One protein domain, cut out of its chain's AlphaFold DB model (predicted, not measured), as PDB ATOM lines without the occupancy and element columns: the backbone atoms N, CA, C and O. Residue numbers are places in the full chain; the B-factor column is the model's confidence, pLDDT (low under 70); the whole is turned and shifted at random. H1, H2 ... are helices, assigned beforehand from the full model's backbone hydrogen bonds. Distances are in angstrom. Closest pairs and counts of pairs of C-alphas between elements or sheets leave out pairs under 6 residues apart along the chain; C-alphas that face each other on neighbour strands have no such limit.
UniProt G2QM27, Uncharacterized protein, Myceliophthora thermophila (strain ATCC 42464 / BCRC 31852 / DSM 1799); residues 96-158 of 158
ATOM      1  N   VAL A  96      48.876   5.297 -26.757       83.88
ATOM      2  CA  VAL A  96      49.246   4.856 -25.406       83.88
ATOM      3  C   VAL A  96      50.170   3.651 -25.498       83.88
ATOM      4  O   VAL A  96      49.834   2.645 -26.126       83.88
ATOM      5  N   LYS A  97      51.332   3.745 -24.849       81.31
ATOM      6  CA  LYS A  97      52.257   2.629 -24.637       81.31
ATOM      7  C   LYS A  97      52.383   2.387 -23.148       81.31
ATOM      8  O   LYS A  97      52.854   3.255 -22.425       81.31
ATOM      9  N   ASP A  98      51.979   1.203 -22.727       78.69
ATOM     10  CA  ASP A  98      52.022   0.786 -21.335       78.69
ATOM     11  C   ASP A  98      52.512  -0.657 -21.247       78.69
ATOM     12  O   ASP A  98      52.430  -1.430 -22.212       78.69
ATOM     13  N   ILE A  99      53.045  -1.012 -20.087       77.56
ATOM     14  CA  ILE A  99      53.579  -2.330 -19.801       77.56
ATOM     15  C   ILE A  99      52.473  -3.245 -19.279       77.56
ATOM     16  O   ILE A  99      51.739  -2.932 -18.348       77.56
ATOM     17  N   LEU A 100      52.385  -4.445 -19.846       73.31
ATOM     18  CA  LEU A 100      51.641  -5.526 -19.212       73.31
ATOM     19  C   LEU A 100      52.569  -6.213 -18.214       73.31
ATOM     20  O   LEU A 100      53.521  -6.878 -18.624       73.31
ATOM     21  N   LEU A 101      52.254  -6.134 -16.920       71.81
ATOM     22  CA  LEU A 101      53.035  -6.756 -15.838       71.81
ATOM     23  C   LEU A 101      52.918  -8.294 -15.815       71.81
ATOM     24  O   LEU A 101      53.152  -8.947 -14.808       71.81
ATOM     25  N   THR A 102      52.532  -8.919 -16.924       72.75
ATOM     26  CA  THR A 102      52.597 -10.372 -17.064       72.75
ATOM     27  C   THR A 102      53.940 -10.727 -17.702       72.75
ATOM     28  O   THR A 102      54.038 -10.668 -18.933       72.75
ATOM     29  N   PRO A 103      54.972 -11.097 -16.915       74.62
ATOM     30  CA  PRO A 103      56.262 -11.473 -17.470       74.62
ATOM     31  C   PRO A 103      56.093 -12.681 -18.393       74.62
ATOM     32  O   PRO A 103      55.391 -13.646 -18.075       74.62
ATOM     33  N   LYS A 104      56.726 -12.616 -19.562       70.00
ATOM     34  CA  LYS A 104      56.783 -13.696 -20.548       70.00
ATOM     35  C   LYS A 104      58.226 -13.857 -20.994       70.00
ATOM     36  O   LYS A 104      58.924 -12.865 -21.167       70.00
ATOM     37  N   CYS A 105      58.640 -15.099 -21.211       75.44
ATOM     38  CA  CYS A 105      59.922 -15.410 -21.831       75.44
ATOM     39  C   CYS A 105      59.674 -16.037 -23.205       75.44
ATOM     40  O   CYS A 105      58.791 -16.887 -23.366       75.44
ATOM     41  N   ASP A 106      60.433 -15.591 -24.196       74.94
ATOM     42  CA  ASP A 106      60.413 -16.056 -25.586       74.94
ATOM     43  C   ASP A 106      60.932 -17.497 -25.733       74.94
ATOM     44  O   ASP A 106      60.478 -18.246 -26.602       74.94
ATOM     45  N   ASP A 107      61.808 -17.912 -24.824       78.12
ATOM     46  CA  ASP A 107      62.409 -19.244 -24.735       78.12
ATOM     47  C   ASP A 107      61.557 -20.277 -23.971       78.12
ATOM     48  O   ASP A 107      61.945 -21.441 -23.851       78.12
ATOM     49  N   ARG A 108      60.377 -19.879 -23.473       64.44
ATOM     50  CA  ARG A 108      59.465 -20.708 -22.657       64.44
ATOM     51  C   ARG A 108      60.087 -21.241 -21.358       64.44
ATOM     52  O   ARG A 108      59.549 -22.184 -20.776       64.44
ATOM     53  N   SER A 109      61.183 -20.653 -20.880       74.50
ATOM     54  CA  SER A 109      61.829 -21.049 -19.621       74.50
ATOM     55  C   SER A 109      61.032 -20.634 -18.382       74.50
ATOM     56  O   SER A 109      61.203 -21.221 -17.312       74.50
ATOM     57  N   LEU A 110      60.125 -19.661 -18.525       75.25
ATOM     58  CA  LEU A 110      59.286 -19.182 -17.437       75.25
ATOM     59  C   LEU A 110      58.214 -20.215 -17.082       75.25
ATOM     60  O   LEU A 110      57.142 -20.289 -17.687       75.25
ATOM     61  N   LYS A 111      58.529 -21.031 -16.082       74.75
ATOM     62  CA  LYS A 111      57.608 -22.013 -15.518       74.75
ATOM     63  C   LYS A 111      56.547 -21.325 -14.667       74.75
ATOM     64  O   LYS A 111      56.833 -20.331 -14.006       74.75
ATOM     65  N   GLY A 112      55.337 -21.883 -14.651       70.31
ATOM     66  CA  GLY A 112      54.191 -21.324 -13.922       70.31
ATOM     67  C   GLY A 112      54.364 -21.239 -12.399       70.31
ATOM     68  O   GLY A 112      53.631 -20.499 -11.755       70.31
ATOM     69  N   ASP A 113      55.331 -21.963 -11.839       76.50
ATOM     70  CA  ASP A 113      55.734 -21.947 -10.428       76.50
ATOM     71  C   ASP A 113      56.880 -20.960 -10.135       76.50
ATOM     72  O   ASP A 113      57.388 -20.906  -9.016       76.50
ATOM     73  N   SER A 114      57.304 -20.168 -11.124       83.50
ATOM     74  CA  SER A 114      58.350 -19.169 -10.934       83.50
ATOM     75  C   SER A 114      57.936 -18.134  -9.887       83.50
ATOM     76  O   SER A 114      56.834 -17.573  -9.922       83.50
ATOM     77  N   HIS A 115      58.870 -17.818  -8.990       85.75
ATOM     78  CA  HIS A 115      58.711 -16.754  -8.002       85.75
ATOM     79  C   HIS A 115      58.430 -15.403  -8.668       85.75
ATOM     80  O   HIS A 115      57.685 -14.604  -8.114       85.75
ATOM     81  N   LEU A 116      58.930 -15.180  -9.889       82.88
ATOM     82  CA  LEU A 116      58.664 -13.963 -10.655       82.88
ATOM     83  C   LEU A 116      57.196 -13.863 -11.099       82.88
ATOM     84  O   LEU A 116      56.587 -12.803 -10.980       82.88
ATOM     85  N   LEU A 117      56.602 -14.968 -11.563       82.94
ATOM     86  CA  LEU A 117      55.171 -15.011 -11.897       82.94
ATOM     87  C   LEU A 117      54.300 -14.886 -10.648       82.94
ATOM     88  O   LEU A 117      53.257 -14.238 -10.687       82.94
ATOM     89  N   THR A 118      54.740 -15.483  -9.541       85.75
ATOM     90  CA  THR A 118      54.046 -15.389  -8.253       85.75
ATOM     91  C   THR A 118      54.053 -13.952  -7.742       85.75
ATOM     92  O   THR A 118      52.999 -13.422  -7.408       85.75
ATOM     93  N   TRP A 119      55.213 -13.293  -7.752       87.00
ATOM     94  CA  TRP A 119      55.353 -11.885  -7.391       87.00
ATOM     95  C   TRP A 119      54.486 -10.980  -8.272       87.00
ATOM     96  O   TRP A 119      53.694 -10.206  -7.740       87.00
ATOM     97  N   ALA A 120      54.553 -11.130  -9.600       85.69
ATOM     98  CA  ALA A 120      53.760 -10.328 -10.533       85.69
ATOM     99  C   ALA A 120      52.248 -10.495 -10.311       85.69
ATOM    100  O   ALA A 120      51.493  -9.521 -10.324       85.69
ATOM    101  N   ARG A 121      51.801 -11.728 -10.046       85.19
ATOM    102  CA  ARG A 121      50.403 -12.024  -9.726       85.19
ATOM    103  C   ARG A 121      49.970 -11.378  -8.414       85.19
ATOM    104  O   ARG A 121      48.919 -10.751  -8.374       85.19
ATOM    105  N   LEU A 122      50.771 -11.518  -7.359       88.88
ATOM    106  CA  LEU A 122      50.473 -10.929  -6.054       88.88
ATOM    107  C   LEU A 122      50.429  -9.402  -6.124       88.88
ATOM    108  O   LEU A 122      49.556  -8.797  -5.505       88.88
ATOM    109  N   LEU A 123      51.322  -8.784  -6.902       87.81
ATOM    110  CA  LEU A 123      51.319  -7.341  -7.109       87.81
ATOM    111  C   LEU A 123      50.034  -6.887  -7.812       87.81
ATOM    112  O   LEU A 123      49.397  -5.945  -7.353       87.81
ATOM    113  N   ALA A 124      49.623  -7.585  -8.875       85.12
ATOM    114  CA  ALA A 124      48.371  -7.301  -9.572       85.12
ATOM    115  C   ALA A 124      47.148  -7.467  -8.651       85.12
ATOM    116  O   ALA A 124      46.319  -6.569  -8.564       85.12
ATOM    117  N   GLU A 125      47.072  -8.567  -7.896       87.50
ATOM    118  CA  GLU A 125      45.969  -8.818  -6.959       87.50
ATOM    119  C   GLU A 125      45.911  -7.781  -5.825       87.50
ATOM    120  O   GLU A 125      44.826  -7.386  -5.392       87.50
ATOM    121  N   ALA A 126      47.062  -7.329  -5.322       88.44
ATOM    122  CA  ALA A 126      47.125  -6.266  -4.324       88.44
ATOM    123  C   ALA A 126      46.679  -4.921  -4.910       88.44
ATOM    124  O   ALA A 126      45.895  -4.207  -4.288       88.44
ATOM    125  N   ALA A 127      47.143  -4.594  -6.114       86.44
ATOM    126  CA  ALA A 127      46.803  -3.371  -6.825       86.44
ATOM    127  C   ALA A 127      45.298  -3.266  -7.120       86.44
ATOM    128  O   ALA A 127      44.687  -2.227  -6.862       86.44
ATOM    129  N   ASP A 128      44.679  -4.369  -7.546       86.44
ATOM    130  CA  ASP A 128      43.231  -4.463  -7.746       86.44
ATOM    131  C   ASP A 128      42.471  -4.215  -6.434       86.44
ATOM    132  O   ASP A 128      41.528  -3.426  -6.395       86.44
ATOM    133  N   LYS A 129      42.917  -4.822  -5.325       89.19
ATOM    134  CA  LYS A 129      42.317  -4.607  -3.994       89.19
ATOM    135  C   LYS A 129      42.466  -3.173  -3.491       89.19
ATOM    136  O   LYS A 129      41.602  -2.702  -2.760       89.19
ATOM    137  N   MET A 130      43.535  -2.481  -3.876       88.06
ATOM    138  CA  MET A 130      43.751  -1.066  -3.560       88.06
ATOM    139  C   MET A 130      42.978  -0.118  -4.492       88.06
ATOM    140  O   MET A 130      43.119   1.098  -4.373       88.06
ATOM    141  N   GLY A 131      42.180  -0.645  -5.431       84.25
ATOM    142  CA  GLY A 131      41.430   0.152  -6.404       84.25
ATOM    143  C   GLY A 131      42.315   0.832  -7.453       84.25
ATOM    144  O   GLY A 131      41.880   1.780  -8.100       84.25
ATOM    145  N   ARG A 132      43.564   0.378  -7.611       80.75
ATOM    146  CA  ARG A 132      44.547   0.917  -8.563       80.75
ATOM    147  C   ARG A 132      45.134  -0.213  -9.406       80.75
ATOM    148  O   ARG A 132      46.302  -0.546  -9.227       80.75
ATOM    149  N   PRO A 133      44.340  -0.821 -10.296       81.31
ATOM    150  CA  PRO A 133      44.785  -1.925 -11.138       81.31
ATOM    151  C   PRO A 133      46.005  -1.510 -11.968       81.31
ATOM    152  O   PRO A 133      46.003  -0.457 -12.594       81.31
ATOM    153  N   ILE A 134      47.051  -2.339 -11.980       80.88
ATOM    154  CA  ILE A 134      48.293  -2.074 -12.736       80.88
ATOM    155  C   ILE A 134      48.210  -2.635 -14.170       80.88
ATOM    156  O   ILE A 134      48.991  -2.264 -15.035       80.88
ATOM    157  N   ASN A 135      47.227  -3.489 -14.475       76.88
ATOM    158  CA  ASN A 135      47.041  -4.085 -15.808       76.88
ATOM    159  C   ASN A 135      46.088  -3.270 -16.716       76.88
ATOM    160  O   ASN A 135      45.306  -3.844 -17.481       76.88
ATOM    161  N   LEU A 136      46.161  -1.935 -16.649       75.81
ATOM    162  CA  LEU A 136      45.298  -1.013 -17.410       75.81
ATOM    163  C   LEU A 136      45.477  -1.131 -18.921       75.81
ATOM    164  O   LEU A 136      44.516  -0.936 -19.662       75.81
ATOM    165  N   ALA A 137      46.665  -1.534 -19.378       80.31
ATOM    166  CA  ALA A 137      46.951  -1.801 -20.784       80.31
ATOM    167  C   ALA A 137      45.914  -2.707 -21.470       80.31
ATOM    168  O   ALA A 137      45.695  -2.603 -22.678       80.31
ATOM    169  N   SER A 138      45.253  -3.585 -20.708       78.75
ATOM    170  CA  SER A 138      44.198  -4.457 -21.226       78.75
ATOM    171  C   SER A 138      42.849  -3.766 -21.459       78.75
ATOM    172  O   SER A 138      42.044  -4.316 -22.205       78.75
ATOM    173  N   TRP A 139      42.629  -2.578 -20.887       82.31
ATOM    174  CA  TRP A 139      41.361  -1.839 -20.916       82.31
ATOM    175  C   TRP A 139      41.398  -0.531 -21.707       82.31
ATOM    176  O   TRP A 139      40.359   0.096 -21.904       82.31
ATOM    177  N   TYR A 140      42.566  -0.098 -22.199       86.19
ATOM    178  CA  TYR A 140      42.654   1.153 -22.963       86.19
ATOM    179  C   TYR A 140      41.730   1.188 -24.168       86.19
ATOM    180  O   TYR A 140      41.236   2.252 -24.530       86.19
ATOM    181  N   ARG A 141      41.469   0.036 -24.787       86.50
ATOM    182  CA  ARG A 141      40.545  -0.011 -25.912       86.50
ATOM    183  C   ARG A 141      39.140   0.395 -25.479       86.50
ATOM    184  O   ARG A 141      38.536   1.232 -26.142       86.50
ATOM    185  N   GLU A 142      38.617  -0.203 -24.415       88.25
ATOM    186  CA  GLU A 142      37.296   0.123 -23.882       88.25
ATOM    187  C   GLU A 142      37.240   1.579 -23.416       88.25
ATOM    188  O   GLU A 142      36.335   2.303 -23.824       88.25
ATOM    189  N   MET A 143      38.249   2.030 -22.665       88.00
ATOM    190  CA  MET A 143      38.321   3.400 -22.147       88.00
ATOM    191  C   MET A 143      38.324   4.450 -23.264       88.00
ATOM    192  O   MET A 143      37.621   5.453 -23.175       88.00
ATOM    193  N   LEU A 144      39.084   4.224 -24.342       89.31
ATOM    194  CA  LEU A 144      39.137   5.156 -25.471       89.31
ATOM    195  C   LEU A 144      37.820   5.182 -26.250       89.31
ATOM    196  O   LEU A 144      37.383   6.248 -26.676       89.31
ATOM    197  N   VAL A 145      37.156   4.035 -26.408       88.50
ATOM    198  CA  VAL A 145      35.833   3.980 -27.051       88.50
ATOM    199  C   VAL A 145      34.784   4.712 -26.211       88.50
ATOM    200  O   VAL A 145      33.990   5.468 -26.764       88.50
ATOM    201  N   GLU A 146      34.788   4.523 -24.891       88.75
ATOM    202  CA  GLU A 146      33.881   5.215 -23.969       88.75
ATOM    203  C   GLU A 146      34.115   6.732 -23.958       88.75
ATOM    204  O   GLU A 146      33.160   7.503 -23.955       88.75
ATOM    205  N   ALA A 147      35.373   7.164 -24.075       85.88
ATOM    206  CA  ALA A 147      35.745   8.569 -24.233       85.88
ATOM    207  C   ALA A 147      35.390   9.165 -25.616       85.88
ATOM    208  O   ALA A 147      35.628  10.347 -25.852       85.88
ATOM    209  N   GLY A 148      34.823   8.378 -26.539       86.75
ATOM    210  CA  GLY A 148      34.351   8.848 -27.845       86.75
ATOM    211  C   GLY A 148      35.376   8.765 -28.980       86.75
ATOM    212  O   GLY A 148      35.101   9.248 -30.082       86.75
ATOM    213  N   PHE A 149      36.533   8.129 -28.766       87.06
ATOM    214  CA  PHE A 149      37.489   7.888 -29.846       87.06
ATOM    215  C   PHE A 149      36.951   6.847 -30.829       87.06
ATOM    216  O   PHE A 149      36.378   5.817 -30.465       87.06
ATOM    217  N   THR A 150      37.195   7.097 -32.112       87.81
ATOM    218  CA  THR A 150      36.887   6.165 -33.203       87.81
ATOM    219  C   THR A 150      38.184   5.601 -33.787       87.81
ATOM    220  O   THR A 150      39.257   6.152 -33.559       87.81
ATOM    221  N   ASN A 151      38.108   4.482 -34.518       87.62
ATOM    222  CA  ASN A 151      39.275   3.803 -35.115       87.62
ATOM    223  C   ASN A 151      40.363   3.377 -34.106       87.62
ATOM    224  O   ASN A 151      41.555   3.488 -34.379       87.62
ATOM    225  N   VAL A 152      39.961   2.867 -32.938       88.75
ATOM    226  CA  VAL A 152      40.905   2.394 -31.915       88.75
ATOM    227  C   VAL A 152      41.548   1.064 -32.338       88.75
ATOM    228  O   VAL A 152      40.888   0.018 -32.347       88.75
ATOM    229  N   GLU A 153      42.847   1.097 -32.649       88.50
ATOM    230  CA  GLU A 153      43.661  -0.072 -32.997       88.50
ATOM    231  C   GLU A 153      44.608  -0.471 -31.857       88.50
ATOM    232  O   GLU A 153      45.255   0.368 -31.237       88.50
ATOM    233  N   VAL A 154      44.718  -1.778 -31.593       86.25
ATOM    234  CA  VAL A 154      45.629  -2.325 -30.574       86.25
ATOM    235  C   VAL A 154      46.751  -3.086 -31.267       86.25
ATOM    236  O   VAL A 154      46.544  -4.190 -31.778       86.25
ATOM    237  N   VAL A 155      47.955  -2.517 -31.253       85.12
ATOM    238  CA  VAL A 155      49.155  -3.150 -31.810       85.12
ATOM    239  C   VAL A 155      49.915  -3.865 -30.697       85.12
ATOM    240  O   VAL A 155      50.436  -3.241 -29.777       85.12
ATOM    241  N   LYS A 156      50.007  -5.195 -30.786       77.38
ATOM    242  CA  LYS A 156      50.826  -5.995 -29.866       77.38
ATOM    243  C   LYS A 156      52.254  -6.048 -30.389       77.38
ATOM    244  O   LYS A 156      52.507  -6.687 -31.410       77.38
ATOM    245  N   GLN A 157      53.169  -5.379 -29.696       66.88
ATOM    246  CA  GLN A 157      54.595  -5.518 -29.970       66.88
ATOM    247  C   GLN A 157      55.079  -6.882 -29.459       66.88
ATOM    248  O   GLN A 157      54.597  -7.371 -28.434       66.88
ATOM    249  N   LYS A 158      55.928  -7.534 -30.255       55.88
ATOM    250  CA  LYS A 158      56.412  -8.899 -30.034       55.88
ATOM    251  C   LYS A 158      57.747  -8.885 -29.313       55.88
ATOM    252  O   LYS A 158      58.566  -8.012 -29.669       55.88
TER     253      LYS A 158
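This is residues 96 to 158 of the 158 residues of an uncharacterized protein of Myceliophthora thermophila (strain ATCC 42464 / BCRC 31852 / DSM 1799) (UniProt G2QM27). With little regular structure, this is a flat, loose frame of loops with the long helix H1 on one side and the short helix H2 towards the far end. The stretch of residues 96 to 114, with no named element and its C-alphas 3 to 20 A from the mean of all C-alphas, leads to H1, and the tail of residues 147 to 158 folds back from H2. The printed part has 63 residues, 22 of them in named elements, H1 then H2, with no named strand, and is all helix by class. The radius of gyration of the C-alphas is 14.4 A and the spans are 41 by 31 by 14 A.

H1, residues 115 to 129, is apart from H2, residues 140 to 146. Ten residues form the short link. In both helices every O i to N i+4 pair is within hydrogen-bond range.

H1 measures 20.8 A from C-alpha 115 at (58.711, -16.754, -8.002) to C-alpha 129. H2 measures 9.7 A, ending at C-alpha 146 at (33.881, 5.215, -23.969).

Residues 107 to 115, of which 115 belongs to H1, stand free. The two farthest C-alphas, of Ser 109 and Gly 148, are 41.4 A apart. The printed part has no cut; pLDDT is under 70 at residues 108, 157 and 158.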